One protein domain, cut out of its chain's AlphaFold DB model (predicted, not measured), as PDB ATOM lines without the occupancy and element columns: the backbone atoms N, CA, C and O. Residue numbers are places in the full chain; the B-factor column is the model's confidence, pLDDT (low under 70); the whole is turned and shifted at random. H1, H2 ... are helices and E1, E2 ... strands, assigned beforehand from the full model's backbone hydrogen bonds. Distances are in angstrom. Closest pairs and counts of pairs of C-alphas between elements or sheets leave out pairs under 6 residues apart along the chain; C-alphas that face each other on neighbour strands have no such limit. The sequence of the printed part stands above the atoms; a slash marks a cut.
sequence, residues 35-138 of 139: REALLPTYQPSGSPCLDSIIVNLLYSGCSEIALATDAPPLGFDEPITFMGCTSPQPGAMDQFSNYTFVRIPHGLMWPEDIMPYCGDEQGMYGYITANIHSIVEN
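AT A GLANCE: This is residues 35 to 138 of the 139 residues of an uncharacterized protein of Dehalococcoidia bacterium (UniProt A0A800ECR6). Picture a strongly twisted sheet of five strands with one main helix, H2, packed on one face, and a single short helix, H4, on the opposite face near E1 and E2. The short helix H3 packs on H2 beside the strands, and the short H1 lies out near the last residues of H2, away from the sheet. The printed part has 104 residues, with elements in the order H1 H2 E1 E2 H3 E3 E4 E5 H4; the sheet's order is E1 E2 E3 E5 E4, all antiparallel, and the class is mixed, helices and strands. The whole is compact, with a radius of gyration of the C-alphas of 13.2 A and spans of 37 by 30 by 20 A.

HOW THE PARTS SIT: Start at H1, residues 35 to 38, which is close but not clearly touching H2, residues 48 to 59; their closest C-alphas are those of Arg 35 and Leu 58, 5.6 A apart. H2 is on the sheet, and the two make two layers, a helix on one face of a sheet. Next come the edge strand E1, residues 65 to 71, and E2, residues 80 to 85, a hairpin in which N 68 and O 82 are 2.9 A apart. H3, residues 95 to 98, touches H2, which touches it with residues 53 to 57 alone; the closest C-alphas are those of Leu 57 and Phe 96, 5.0 A apart. H3 is on the same face as H2 and over none of the strands; its height over the sheet, 4.5 A, is only just above the sheet's level. E3, residues 100 to 104, is antiparallel to E2, with N 101 and O 83 at 2.7 A. Look next at E4, residues 115 to 120, the other edge strand, and E5, residues 123 to 128, a hairpin with N 125 and O 118 at 2.8 A. E5 is also antiparallel to E3, with N 104 and O 124 at 2.8 A. The closest C-alphas of H2 and E4 are those of Cys 49 and Cys 118, 6.2 A apart. H4, residues 133 to 136, is on the opposite face from H2 at a height over the sheet of 7.9 A, only just over E2, with 3 of its C-alphas falling on that strand. In H2 every O i to N i+4 pair is within hydrogen-bond range; H1, H3 and H4 are too short for such a pair.

IN THESE COORDINATES: Find C-alpha 35 at (-12.081, 39.310, -27.718), where H1 begins. From C-alpha 48 at (-4.654, 21.786, -26.616), H2 runs 15.9 A to C-alpha 59. E1 is 15.7 A long, E2 17.1 A, E3 12.9 A, E4 15.8 A and E5 16.5 A. H4 ends at C-alpha 136, (7.261, 41.600, -16.149).

THE WHOLE: The C-alphas farthest apart are those of Pro 90 and Gly 107, at 38.8 A. The printed part has no cut, and no link is long. Confidence is under 70 at residues 35 to 41, 61, 69 to 79 and 134 to 138 of the model.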
ATOM      1  N   ARG A  35     -11.555  40.648 -28.021       56.09
ATOM      2  CA  ARG A  35     -12.081  39.310 -27.718       56.09
ATOM      3  C   ARG A  35     -12.808  38.695 -28.921       56.09
ATOM      4  O   ARG A  35     -12.456  37.604 -29.366       56.09
ATOM      5  N   GLU A  36     -13.794  39.397 -29.475       56.34
ATOM      6  CA  GLU A  36     -14.610  38.914 -30.597       56.34
ATOM      7  C   GLU A  36     -13.857  38.943 -31.937       56.34
ATOM      8  O   GLU A  36     -14.203  38.196 -32.851       56.34
ATOM      9  N   ALA A  37     -12.815  39.770 -32.056       57.25
ATOM     10  CA  ALA A  37     -11.985  39.872 -33.258       57.25
ATOM     11  C   ALA A  37     -10.873  38.806 -33.321       57.25
ATOM     12  O   ALA A  37     -10.457  38.403 -34.410       57.25
ATOM     13  N   LEU A  38     -10.400  38.325 -32.165       58.47
ATOM     14  CA  LEU A  38      -9.332  37.327 -32.072       58.47
ATOM     15  C   LEU A  38      -9.839  35.894 -32.220       58.47
ATOM     16  O   LEU A  38      -9.185  35.090 -32.877       58.47
ATOM     17  N   LEU A  39     -11.014  35.566 -31.673       65.06
ATOM     18  CA  LEU A  39     -11.555  34.201 -31.742       65.06
ATOM     19  C   LEU A  39     -11.669  33.640 -33.179       65.06
ATOM     20  O   LEU A  39     -11.303  32.484 -33.375       65.06
ATOM     21  N   PRO A  40     -12.103  34.408 -34.201       66.38
ATOM     22  CA  PRO A  40     -12.188  33.907 -35.577       66.38
ATOM     23  C   PRO A  40     -10.834  33.753 -36.281       66.38
ATOM     24  O   PRO A  40     -10.749  33.051 -37.286       66.38
ATOM     25  N   THR A  41      -9.796  34.445 -35.807       66.75
ATOM     26  CA  THR A  41      -8.450  34.432 -36.410       66.75
ATOM     27  C   THR A  41      -7.478  33.530 -35.658       66.75
ATOM     28  O   THR A  41      -6.380  33.262 -36.150       66.75
ATOM     29  N   TYR A  42      -7.890  33.033 -34.491       71.75
ATOM     30  CA  TYR A  42      -7.103  32.140 -33.668       71.75
ATOM     31  C   TYR A  42      -6.811  30.827 -34.403       71.75
ATOM     32  O   TYR A  42      -7.720  30.101 -34.811       71.75
ATOM     33  N   GLN A  43      -5.524  30.523 -34.558       75.38
ATOM     34  CA  GLN A  43      -5.057  29.255 -35.104       75.38
ATOM     35  C   GLN A  43      -4.542  28.376 -33.961       75.38
ATOM     36  O   GLN A  43      -3.716  28.850 -33.178       75.38
ATOM     37  N   PRO A  44      -4.990  27.110 -33.873       79.25
ATOM     38  CA  PRO A  44      -4.481  26.164 -32.888       79.25
ATOM     39  C   PRO A  44      -2.961  26.035 -32.967       79.25
ATOM     40  O   PRO A  44      -2.401  25.893 -34.057       79.25
ATOM     41  N   SER A  45      -2.294  26.040 -31.815       79.69
ATOM     42  CA  SER A  45      -0.832  25.917 -31.745       79.69
ATOM     43  C   SER A  45      -0.343  24.470 -31.860       79.69
ATOM     44  O   SER A  45       0.857  24.230 -31.986       79.69
ATOM     45  N   GLY A  46      -1.260  23.498 -31.797       81.81
ATOM     46  CA  GLY A  46      -0.935  22.079 -31.638       81.81
ATOM     47  C   GLY A  46      -0.754  21.654 -30.176       81.81
ATOM     48  O   GLY A  46      -0.497  20.482 -29.918       81.81
ATOM     49  N   SER A  47      -0.928  22.578 -29.226       85.88
ATOM     50  CA  SER A  47      -1.009  22.307 -27.791       85.88
ATOM     51  C   SER A  47      -2.431  22.601 -27.296       85.88
ATOM     52  O   SER A  47      -2.756  23.760 -27.034       85.88
ATOM     53  N   PRO A  48      -3.299  21.584 -27.131       88.38
ATOM     54  CA  PRO A  48      -4.654  21.786 -26.616       88.38
ATOM     55  C   PRO A  48      -4.686  22.493 -25.254       88.38
ATOM     56  O   PRO A  48      -5.631  23.227 -24.960       88.38
ATOM     57  N   CYS A  49      -3.652  22.299 -24.429       88.94
ATOM     58  CA  CYS A  49      -3.509  23.002 -23.159       88.94
ATOM     59  C   CYS A  49      -3.270  24.496 -23.338       88.94
ATOM     60  O   CYS A  49      -3.992  25.309 -22.757       88.94
ATOM     61  N   LEU A  50      -2.266  24.854 -24.141       86.31
ATOM     62  CA  LEU A  50      -1.948  26.244 -24.436       86.31
ATOM     63  C   LEU A  50      -3.142  26.943 -25.080       86.31
ATOM     64  O   LEU A  50      -3.511  28.042 -24.667       86.31
ATOM     65  N   ASP A  51      -3.778  26.269 -26.036       84.75
ATOM     66  CA  ASP A  51      -4.916  26.806 -26.762       84.75
ATOM     67  C   ASP A  51      -6.093  27.079 -25.821       84.75
ATOM     68  O   ASP A  51      -6.680  28.160 -25.854       84.75
ATOM     69  N   SER A  52      -6.384  26.149 -24.906       86.06
ATOM     70  CA  SER A  52      -7.404  26.341 -23.873       86.06
ATOM     71  C   SER A  52      -7.085  27.529 -22.964       86.06
ATOM     72  O   SER A  52      -7.969  28.343 -22.697       86.06
ATOM     73  N   ILE A  53      -5.839  27.675 -22.502       88.81
ATOM     74  CA  ILE A  53      -5.449  28.792 -21.630       88.81
ATOM     75  C   ILE A  53      -5.629  30.126 -22.355       88.81
ATOM     76  O   ILE A  53      -6.254  31.032 -21.809       88.81
ATOM     77  N   ILE A  54      -5.137  30.239 -23.592       81.38
ATOM     78  CA  ILE A  54      -5.256  31.464 -24.393       81.38
ATOM     79  C   ILE A  54      -6.727  31.797 -24.644       81.38
ATOM     80  O   ILE A  54      -7.146  32.931 -24.424       81.38
ATOM     81  N   VAL A  55      -7.536  30.818 -25.058       80.75
ATOM     82  CA  VAL A  55      -8.968  31.031 -25.296       80.75
ATOM     83  C   VAL A  55      -9.681  31.469 -24.017       80.75
ATOM     84  O   VAL A  55     -10.500  32.385 -24.069       80.75
ATOM     85  N   ASN A  56      -9.364  30.873 -22.866       86.12
ATOM     86  CA  ASN A  56      -9.975  31.268 -21.597       86.12
ATOM     87  C   ASN A  56      -9.521  32.655 -21.131       86.12
ATOM     88  O   ASN A  56     -10.368  33.416 -20.675       86.12
ATOM     89  N   LEU A  57      -8.247  33.021 -21.312       81.94
ATOM     90  CA  LEU A  57      -7.758  34.387 -21.088       81.94
ATOM     91  C   LEU A  57      -8.545  35.395 -21.933       81.94
ATOM     92  O   LEU A  57      -9.010  36.411 -21.427       81.94
ATOM     93  N   LEU A  58      -8.767  35.090 -23.211       75.62
ATOM     94  CA  LEU A  58      -9.565  35.941 -24.095       75.62
ATOM     95  C   LEU A  58     -11.049  35.982 -23.688       75.62
ATOM     96  O   LEU A  58     -11.704  37.016 -23.826       75.62
ATOM     97  N   TYR A  59     -11.599  34.877 -23.178       76.06
ATOM     98  CA  TYR A  59     -13.012  34.779 -22.808       76.06
ATOM     99  C   TYR A  59     -13.332  35.404 -21.443       76.06
ATOM    100  O   TYR A  59     -14.437  35.921 -21.258       76.06
ATOM    101  N   SER A  60     -12.384  35.398 -20.502       74.38
ATOM    102  CA  SER A  60     -12.565  35.874 -19.124       74.38
ATOM    103  C   SER A  60     -12.673  37.397 -18.989       74.38
ATOM    104  O   SER A  60     -12.778  37.924 -17.885       74.38
ATOM    105  N   GLY A  61     -12.699  38.120 -20.112       69.69
ATOM    106  CA  GLY A  61     -12.735  39.578 -20.117       69.69
ATOM    107  C   GLY A  61     -11.346  40.189 -19.981       69.69
ATOM    108  O   GLY A  61     -11.215  41.318 -19.520       69.69
ATOM    109  N   CYS A  62     -10.296  39.477 -20.382       77.81
ATOM    110  CA  CYS A  62      -8.988  40.087 -20.507       77.81
ATOM    111  C   CYS A  62      -8.913  40.974 -21.757       77.81
ATOM    112  O   CYS A  62      -9.217  40.526 -22.862       77.81
ATOM    113  N   SER A  63      -8.498  42.229 -21.587       72.06
ATOM    114  CA  SER A  63      -8.341  43.177 -22.701       72.06
ATOM    115  C   SER A  63      -6.936  43.154 -23.308       72.06
ATOM    116  O   SER A  63      -6.749  43.634 -24.421       72.06
ATOM    117  N   GLU A  64      -5.959  42.592 -22.591       73.19
ATOM    118  CA  GLU A  64      -4.562  42.500 -23.018       73.19
ATOM    119  C   GLU A  64      -3.869  41.316 -22.323       73.19
ATOM    120  O   GLU A  64      -3.952  41.168 -21.106       73.19
ATOM    121  N   ILE A  65      -3.200  40.465 -23.103       76.81
ATOM    122  CA  ILE A  65      -2.480  39.272 -22.640       76.81
ATOM    123  C   ILE A  65      -0.991  39.506 -22.869       76.81
ATOM    124  O   ILE A  65      -0.573  39.784 -23.992       76.81
ATOM    125  N   ALA A  66      -0.181  39.319 -21.830       76.69
ATOM    126  CA  ALA A  66       1.268  39.289 -21.964       76.69
ATOM    127  C   ALA A  66       1.776  37.853 -22.114       76.69
ATOM    128  O   ALA A  66       1.258  36.916 -21.502       76.69
ATOM    129  N   LEU A  67       2.834  37.712 -22.912       76.06
ATOM    130  CA  LEU A  67       3.664  36.519 -22.986       76.06
ATOM    131  C   LEU A  67       5.097  36.930 -22.650       76.06
ATOM    132  O   LEU A  67       5.689  37.767 -23.335       76.06
ATOM    133  N   ALA A  68       5.654  36.349 -21.596       73.12
ATOM    134  CA  ALA A  68       7.052  36.532 -21.237       73.12
ATOM    135  C   ALA A  68       7.796  35.223 -21.492       73.12
ATOM    136  O   ALA A  68       7.572  34.218 -20.817       73.12
ATOM    137  N   THR A  69       8.658  35.230 -22.505       68.81
ATOM    138  CA  THR A  69       9.557  34.120 -22.832       68.81
ATOM    139  C   THR A  69      10.923  34.366 -22.204       68.81
ATOM    140  O   THR A  69      11.360  35.513 -22.127       68.81
ATOM    141  N   ASP A  70      11.603  33.301 -21.780       60.53
ATOM    142  CA  ASP A  70      12.950  33.367 -21.189       60.53
ATOM    143  C   ASP A  70      13.023  34.177 -19.879       60.53
ATOM    144  O   ASP A  70      14.075  34.711 -19.517       60.53
ATOM    145  N   ALA A  71      11.902  34.283 -19.165       56.19
ATOM    146  CA  ALA A  71      11.824  34.954 -17.872       56.19
ATOM    147  C   ALA A  71      12.711  34.243 -16.831       56.19
ATOM    148  O   ALA A  71      12.879  33.016 -16.903       56.19
ATOM    149  N   PRO A  72      13.302  34.989 -15.871       52.00
ATOM    150  CA  PRO A  72      14.138  34.382 -14.863       52.00
ATOM    151  C   PRO A  72      13.237  33.467 -14.052       52.00
ATOM    152  O   PRO A  72      12.052  33.739 -13.832       52.00
ATOM    153  N   PRO A  73      13.768  32.334 -13.652       50.91
ATOM    154  CA  PRO A  73      12.898  31.296 -13.230       50.91
ATOM    155  C   PRO A  73      12.493  31.527 -11.775       50.91
ATOM    156  O   PRO A  73      13.278  31.995 -10.947       50.91
ATOM    157  N   LEU A  74      11.303  31.072 -11.425       58.03
ATOM    158  CA  LEU A  74      10.968  30.741 -10.044       58.03
ATOM    159  C   LEU A  74      11.749  29.472  -9.616       58.03
ATOM    160  O   LEU A  74      11.150  28.483  -9.223       58.03
ATOM    161  N   GLY A  75      13.084  29.451  -9.781       54.97
ATOM    162  CA  GLY A  75      13.960  28.319  -9.419       54.97
ATOM    163  C   GLY A  75      14.283  27.263 -10.503       54.97
ATOM    164  O   GLY A  75      14.610  26.133 -10.167       54.97
ATOM    165  N   PHE A  76      14.231  27.602 -11.787       58.16
ATOM    166  CA  PHE A  76      14.470  26.742 -12.967       58.16
ATOM    167  C   PHE A  76      15.707  27.153 -13.772       58.16
ATOM    168  O   PHE A  76      15.745  28.212 -14.383       58.16
ATOM    169  N   ASP A  77      16.678  26.271 -13.945       58.09
ATOM    170  CA  ASP A  77      17.866  26.603 -14.747       58.09
ATOM    171  C   ASP A  77      17.598  26.765 -16.264       58.09
ATOM    172  O   ASP A  77      18.480  27.199 -17.011       58.09
ATOM    173  N   GLU A  78      16.373  26.475 -16.718       63.03
ATOM    174  CA  GLU A  78      15.942  26.486 -18.118       63.03
ATOM    175  C   GLU A  78      14.816  27.503 -18.401       63.03
ATOM    176  O   GLU A  78      14.027  27.826 -17.509       63.03
ATOM    177  N   PRO A  79      14.729  28.031 -19.640       64.12
ATOM    178  CA  PRO A  79      13.739  29.037 -20.007       64.12
ATOM    179  C   PRO A  79      12.311  28.486 -19.940       64.12
ATOM    180  O   PRO A  79      11.971  27.481 -20.567       64.12
ATOM    181  N   ILE A  80      11.455  29.208 -19.224       76.06
ATOM    182  CA  ILE A  80      10.015  28.957 -19.134       76.06
ATOM    183  C   ILE A  80       9.239  30.094 -19.804       76.06
ATOM    184  O   ILE A  80       9.773  31.174 -20.066       76.06
ATOM    185  N   THR A  81       7.973  29.835 -20.125       80.44
ATOM    186  CA  THR A  81       7.072  30.854 -20.686       80.44
ATOM    187  C   THR A  81       5.995  31.196 -19.674       80.44
ATOM    188  O   THR A  81       5.298  30.291 -19.219       80.44
ATOM    189  N   PHE A  82       5.830  32.481 -19.372       83.81
ATOM    190  CA  PHE A  82       4.704  33.001 -18.601       83.81
ATOM    191  C   PHE A  82       3.666  33.639 -19.512       83.81
ATOM    192  O   PHE A  82       3.999  34.234 -20.538       83.81
ATOM    193  N   MET A  83       2.407  33.514 -19.121       86.38
ATOM    194  CA  MET A  83       1.251  33.974 -19.874       86.38
ATOM    195  C   MET A  83       0.194  34.465 -18.900       86.38
ATOM    196  O   MET A  83      -0.095  33.793 -17.914       86.38
ATOM    197  N   GLY A  84      -0.418  35.609 -19.153       88.00
ATOM    198  CA  GLY A  84      -1.414  36.116 -18.221       88.00
ATOM    199  C   GLY A  84      -2.057  37.400 -18.687       88.00
ATOM    200  O   GLY A  84      -1.597  38.039 -19.633       88.00
ATOM    201  N   CYS A  85      -3.136  37.759 -18.005       84.88
ATOM    202  CA  CYS A  85      -3.864  38.976 -18.287       84.88
ATOM    203  C   CYS A  85      -3.179  40.203 -17.669       84.88
ATOM    204  O   CYS A  85      -3.029  40.276 -16.447       84.88
ATOM    205  N   THR A  86      -2.809  41.183 -18.494       82.00
ATOM    206  CA  THR A  86      -2.299  42.486 -18.033       82.00
ATOM    207  C   THR A  86      -3.424  43.489 -17.797       82.00
ATOM    208  O   THR A  86      -3.310  44.357 -16.938       82.00
ATOM    209  N   SER A  87      -4.548  43.374 -18.504       80.00
ATOM    210  CA  SER A  87      -5.672  44.307 -18.346       80.00
ATOM    211  C   SER A  87      -7.009  43.576 -18.177       80.00
ATOM    212  O   SER A  87      -7.794  43.504 -19.132       80.00
ATOM    213  N   PRO A  88      -7.301  43.025 -16.985       81.62
ATOM    214  CA  PRO A  88      -8.583  42.381 -16.712       81.62
ATOM    215  C   PRO A  88      -9.730  43.401 -16.694       81.62
ATOM    216  O   PRO A  88      -9.580  44.526 -16.215       81.62
ATOM    217  N   GLN A  89     -10.897  43.018 -17.217       79.00
ATOM    218  CA  GLN A  89     -12.102  43.848 -17.155       79.00
ATOM    219  C   GLN A  89     -12.551  44.093 -15.703       79.00
ATOM    220  O   GLN A  89     -12.364  43.233 -14.835       79.00
ATOM    221  N   PRO A  90     -13.195  45.242 -15.414       77.75
ATOM    222  CA  PRO A  90     -13.686  45.544 -14.075       77.75
ATOM    223  C   PRO A  90     -14.604  44.443 -13.527       77.75
ATOM    224  O   PRO A  90     -15.613  44.099 -14.140       77.75
ATOM    225  N   GLY A  91     -14.268  43.915 -12.347       79.81
ATOM    226  CA  GLY A  91     -15.046  42.874 -11.667       79.81
ATOM    227  C   GLY A  91     -14.700  41.432 -12.052       79.81
ATOM    228  O   GLY A  91     -15.331  40.514 -11.529       79.81
ATOM    229  N   ALA A  92     -13.709  41.203 -12.920       81.31
ATOM    230  CA  ALA A  92     -13.232  39.861 -13.237       81.31
ATOM    231  C   ALA A  92     -12.453  39.252 -12.053       81.31
ATOM    232  O   ALA A  92     -11.395  39.741 -11.661       81.31
ATOM    233  N   MET A  93     -12.981  38.168 -11.479       83.06
ATOM    234  CA  MET A  93     -12.420  37.491 -10.294       83.06
ATOM    235  C   MET A  93     -11.920  36.073 -10.597       83.06
ATOM    236  O   MET A  93     -11.539  35.337  -9.689       83.06
ATOM    237  N   ASP A  94     -11.957  35.653 -11.861       87.81
ATOM    238  CA  ASP A  94     -11.549  34.316 -12.269       87.81
ATOM    239  C   ASP A  94     -10.019  34.188 -12.373       87.81
ATOM    240  O   ASP A  94      -9.279  35.175 -12.425       87.81
ATOM    241  N   GLN A  95      -9.550  32.943 -12.417       89.69
ATOM    242  CA  GLN A  95      -8.127  32.620 -12.473       89.69
ATOM    243  C   GLN A  95      -7.428  33.127 -13.743       89.69
ATOM    244  O   GLN A  95      -6.250  33.450 -13.684       89.69
ATOM    245  N   PHE A  96      -8.115  33.237 -14.882       88.62
ATOM    246  CA  PHE A  96      -7.495  33.697 -16.128       88.62
ATOM    247  C   PHE A  96      -7.268  35.207 -16.107       88.62
ATOM    248  O   PHE A  96      -6.252  35.704 -16.577       88.62
ATOM    249  N   SER A  97      -8.160  35.939 -15.455       86.31
ATOM    250  CA  SER A  97      -8.014  37.383 -15.282       86.31
ATOM    251  C   SER A  97      -6.984  37.773 -14.212       86.31
ATOM    252  O   SER A  97      -6.449  38.879 -14.261       86.31
ATOM    253  N   ASN A  98      -6.693  36.889 -13.247       87.69
ATOM    254  CA  ASN A  98      -5.925  37.248 -12.046       87.69
ATOM    255  C   ASN A  98      -4.609  36.483 -11.847       87.69
ATOM    256  O   ASN A  98      -3.740  36.978 -11.127       87.69
ATOM    257  N   TYR A  99      -4.446  35.296 -12.434       91.25
ATOM    258  CA  TYR A  99      -3.267  34.448 -12.238       91.25
ATOM    259  C   TYR A  99      -2.373  34.426 -13.474       91.25
ATOM    260  O   TYR A  99      -2.799  34.722 -14.591       91.25
ATOM    261  N   THR A 100      -1.118  34.045 -13.259       89.44
ATOM    262  CA  THR A 100      -0.149  33.855 -14.333       89.44
ATOM    263  C   THR A 100      -0.002  32.378 -14.612       89.44
ATOM    264  O   THR A 100       0.350  31.605 -13.724       89.44
ATOM    265  N   PHE A 101      -0.231  32.000 -15.860       91.81
ATOM    266  CA  PHE A 101       0.011  30.668 -16.374       91.81
ATOM    267  C   PHE A 101       1.461  30.521 -16.790       91.81
ATOM    268  O   PHE A 101       2.089  31.452 -17.287       91.81
ATOM    269  N   VAL A 102       1.982  29.321 -16.615       88.94
ATOM    270  CA  VAL A 102       3.365  28.983 -16.913       88.94
ATOM    271  C   VAL A 102       3.406  27.683 -17.690       88.94
ATOM    272  O   VAL A 102       2.744  26.711 -17.329       88.94
ATOM    273  N   ARG A 103       4.186  27.678 -18.769       88.50
ATOM    274  CA  ARG A 103       4.529  26.475 -19.522       88.50
ATOM    275  C   ARG A 103       5.902  25.989 -19.081       88.50
ATOM    276  O   ARG A 103       6.887  26.720 -19.199       88.50
ATOM    277  N   ILE A 104       5.946  24.736 -18.652       86.06
ATOM    278  CA  ILE A 104       7.145  24.011 -18.241       86.06
ATOM    279  C   ILE A 104       7.402  22.912 -19.285       86.06
ATOM    280  O   ILE A 104       6.576  22.004 -19.431       86.06
ATOM    281  N   PRO A 105       8.504  22.998 -20.053       83.31
ATOM    282  CA  PRO A 105       8.922  21.930 -20.956       83.31
ATOM    283  C   PRO A 105       9.055  20.572 -20.255       83.31
ATOM    284  O   PRO A 105       9.398  20.486 -19.076       83.31
ATOM    285  N   HIS A 106       8.815  19.492 -21.003       82.50
ATOM    286  CA  HIS A 106       9.047  18.134 -20.506       82.50
ATOM    287  C   HIS A 106      10.501  17.938 -20.073       82.50
ATOM    288  O   HIS A 106      11.420  18.425 -20.725       82.50
ATOM    289  N   GLY A 107      10.704  17.174 -18.999       78.69
ATOM    290  CA  GLY A 107      12.036  16.872 -18.461       78.69
ATOM    291  C   GLY A 107      12.507  17.822 -17.361       78.69
ATOM    292  O   GLY A 107      13.485  17.510 -16.685       78.69
ATOM    293  N   LEU A 108      11.785  18.920 -17.120       78.94
ATOM    294  CA  LEU A 108      12.027  19.797 -15.980       78.94
ATOM    295  C   LEU A 108      11.282  19.335 -14.728       78.94
ATOM    296  O   LEU A 108      10.199  18.751 -14.794       78.94
ATOM    297  N   MET A 109      11.875  19.619 -13.569       82.06
ATOM    298  CA  MET A 109      11.239  19.387 -12.276       82.06
ATOM    299  C   MET A 109      10.096  20.384 -12.071       82.06
ATOM    300  O   MET A 109      10.252  21.574 -12.331       82.06
ATOM    301  N   TRP A 110       8.954  19.892 -11.596       83.50
ATOM    302  CA  TRP A 110       7.808  20.731 -11.261       83.50
ATOM    303  C   TRP A 110       8.052  21.481  -9.940       83.50
ATOM    304  O   TRP A 110       8.295  20.811  -8.932       83.50
ATOM    305  N   PRO A 111       7.980  22.823  -9.896       78.50
ATOM    306  CA  PRO A 111       8.142  23.573  -8.652       78.50
ATOM    307  C   PRO A 111       6.935  23.448  -7.734       78.50
ATOM    308  O   PRO A 111       5.798  23.323  -8.187       78.50
ATOM    309  N   GLU A 112       7.184  23.570  -6.435       81.75
ATOM    310  CA  GLU A 112       6.148  23.481  -5.404       81.75
ATOM    311  C   GLU A 112       5.157  24.657  -5.461       81.75
ATOM    312  O   GLU A 112       3.979  24.504  -5.149       81.75
ATOM    313  N   ASP A 113       5.626  25.814  -5.919       82.69
ATOM    314  CA  ASP A 113       4.913  27.091  -5.943       82.69
ATOM    315  C   ASP A 113       3.900  27.184  -7.099       82.69
ATOM    316  O   ASP A 113       3.107  28.126  -7.174       82.69
ATOM    317  N   ILE A 114       3.961  26.232  -8.035       87.38
ATOM    318  CA  ILE A 114       3.153  26.226  -9.249       87.38
ATOM    319  C   ILE A 114       2.048  25.192  -9.095       87.38
ATOM    320  O   ILE A 114       2.286  23.992  -8.947       87.38
ATOM    321  N   MET A 115       0.808  25.653  -9.198       91.88
ATOM    322  CA  MET A 115      -0.352  24.778  -9.177       91.88
ATOM    323  C   MET A 115      -0.549  24.127 -10.552       91.88
ATOM    324  O   MET A 115      -0.628  24.847 -11.553       91.88
ATOM    325  N   PRO A 116      -0.651  22.787 -10.646       92.94
ATOM    326  CA  PRO A 116      -0.913  22.112 -11.914       92.94
ATOM    327  C   PRO A 116      -2.261  22.516 -12.510       92.94
ATOM    328  O   PRO A 116      -3.268  22.582 -11.805       92.94
ATOM    329  N   TYR A 117      -2.286  22.739 -13.823       93.12
ATOM    330  CA  TYR A 117      -3.504  23.043 -14.572       93.12
ATOM    331  C   TYR A 117      -3.809  21.958 -15.604       93.12
ATOM    332  O   TYR A 117      -4.877  21.348 -15.556       93.12
ATOM    333  N   CYS A 118      -2.873  21.679 -16.514       94.31
ATOM    334  CA  CYS A 118      -3.001  20.600 -17.494       94.31
ATOM    335  C   CYS A 118      -1.635  20.224 -18.098       94.31
ATOM    336  O   CYS A 118      -0.621  20.837 -17.778       94.31
ATOM    337  N   GLY A 119      -1.588  19.215 -18.966       92.56
ATOM    338  CA  GLY A 119      -0.384  18.856 -19.715       92.56
ATOM    339  C   GLY A 119      -0.719  18.189 -21.044       92.56
ATOM    340  O   GLY A 119      -1.767  17.560 -21.180       92.56
ATOM    341  N   ASP A 120       0.173  18.338 -22.018       91.25
ATOM    342  CA  ASP A 120       0.093  17.709 -23.335       91.25
ATOM    343  C   ASP A 120       1.494  17.387 -23.885       91.25
ATOM    344  O   ASP A 120       2.499  17.505 -23.184       91.25
ATOM    345  N   GLU A 121       1.589  16.953 -25.144       88.56
ATOM    346  CA  GLU A 121       2.869  16.598 -25.776       88.56
ATOM    347  C   GLU A 121       3.865  17.770 -25.847       88.56
ATOM    348  O   GLU A 121       5.070  17.545 -25.944       88.56
ATOM    349  N   GLN A 122       3.391  19.017 -25.759       83.56
ATOM    350  CA  GLN A 122       4.222  20.219 -25.834       83.56
ATOM    351  C   GLN A 122       4.727  20.686 -24.462       83.56
ATOM    352  O   GLN A 122       5.638  21.520 -24.406       83.56
ATOM    353  N   GLY A 123       4.166  20.177 -23.361       87.31
ATOM    354  CA  GLY A 123       4.662  20.428 -22.010       87.31
ATOM    355  C   GLY A 123       3.603  20.302 -20.921       87.31
ATOM    356  O   GLY A 123       2.465  19.892 -21.151       87.31
ATOM    357  N   MET A 124       3.999  20.694 -19.716       91.94
ATOM    358  CA  MET A 124       3.123  20.804 -18.557       91.94
ATOM    359  C   MET A 124       2.790  22.275 -18.311       91.94
ATOM    360  O   MET A 124       3.643  23.152 -18.443       91.94
ATOM    361  N   TYR A 125       1.547  22.548 -17.941       92.44
ATOM    362  CA  TYR A 125       1.018  23.890 -17.755       92.44
ATOM    363  C   TYR A 125       0.466  24.027 -16.346       92.44
ATOM    364  O   TYR A 125      -0.290  23.178 -15.864       92.44
ATOM    365  N   GLY A 126       0.839  25.111 -15.684       93.19
ATOM    366  CA  GLY A 126       0.375  25.436 -14.344       93.19
ATOM    367  C   GLY A 126       0.075  26.911 -14.212       93.19
ATOM    368  O   GLY A 126       0.147  27.654 -15.192       93.19
ATOM    369  N   TYR A 127      -0.246  27.336 -13.000       92.06
ATOM    370  CA  TYR A 127      -0.388  28.746 -12.684       92.06
ATOM    371  C   TYR A 127       0.158  29.082 -11.305       92.06
ATOM    372  O   TYR A 127       0.258  28.234 -10.418       92.06
ATOM    373  N   ILE A 128       0.484  30.356 -11.140       89.44
ATOM    374  CA  ILE A 128       0.863  30.971  -9.873       89.44
ATOM    375  C   ILE A 128      -0.194  32.015  -9.548       89.44
ATOM    376  O   ILE A 128      -0.651  32.745 -10.433       89.44
ATOM    377  N   THR A 129      -0.569  32.120  -8.276       88.81
ATOM    378  CA  THR A 129      -1.544  33.102  -7.783       88.81
ATOM    379  C   THR A 129      -0.932  34.506  -7.678       88.81
ATOM    380  O   THR A 129      -0.933  35.125  -6.616       88.81
ATOM    381  N   ALA A 130      -0.368  34.989  -8.783       83.81
ATOM    382  CA  ALA A 130       0.221  36.307  -8.958       83.81
ATOM    383  C   ALA A 130      -0.118  36.828 -10.360       83.81
ATOM    384  O   ALA A 130      -0.190  36.046 -11.313       83.81
ATOM    385  N   ASN A 131      -0.320  38.139 -10.497       81.12
ATOM    386  CA  ASN A 131      -0.589  38.761 -11.793       81.12
ATOM    387  C   ASN A 131       0.708  38.897 -12.613       81.12
ATOM    388  O   ASN A 131       1.769  39.166 -12.048       81.12
ATOM    389  N   ILE A 132       0.621  38.760 -13.938       81.12
ATOM    390  CA  ILE A 132       1.787  38.757 -14.832       81.12
ATOM    391  C   ILE A 132       2.584  40.067 -14.800       81.12
ATOM    392  O   ILE A 132       3.796  40.034 -14.996       81.12
ATOM    393  N   HIS A 133       1.959  41.199 -14.456       74.62
ATOM    394  CA  HIS A 133       2.666  42.468 -14.232       74.62
ATOM    395  C   HIS A 133       3.756  42.345 -13.178       74.62
ATOM    396  O   HIS A 133       4.867  42.805 -13.390       74.62
ATOM    397  N   SER A 134       3.493  41.619 -12.088       68.88
ATOM    398  CA  SER A 134       4.502  41.397 -11.044       68.88
ATOM    399  C   SER A 134       5.719  40.600 -11.530       68.88
ATOM    400  O   SER A 134       6.766  40.627 -10.891       68.88
ATOM    401  N   ILE A 135       5.602  39.897 -12.657       68.12
ATOM    402  CA  ILE A 135       6.680  39.101 -13.253       68.12
ATOM    403  C   ILE A 135       7.420  39.915 -14.322       68.12
ATOM    404  O   ILE A 135       8.632  39.778 -14.447       68.12
ATOM    405  N   VAL A 136       6.709  40.774 -15.060       62.34
ATOM    406  CA  VAL A 136       7.261  41.600 -16.149       62.34
ATOM    407  C   VAL A 136       7.860  42.926 -15.650       62.34
ATOM    408  O   VAL A 136       8.840  43.388 -16.215       62.34
ATOM    409  N   GLU A 137       7.316  43.535 -14.591       55.47
ATOM    410  CA  GLU A 137       7.743  44.852 -14.073       55.47
ATOM    411  C   GLU A 137       8.908  44.799 -13.071       55.47
ATOM    412  O   GLU A 137       9.429  45.842 -12.689       55.47
ATOM    413  N   ASN A 138       9.358  43.616 -12.639       48.44
ATOM    414  CA  ASN A 138      10.575  43.472 -11.822       48.44
ATOM    415  C   ASN A 138      11.880  43.628 -12.653       48.44
ATOM    416  O   ASN A 138      12.914  43.047 -12.308       48.44
TER     417      ASN A 138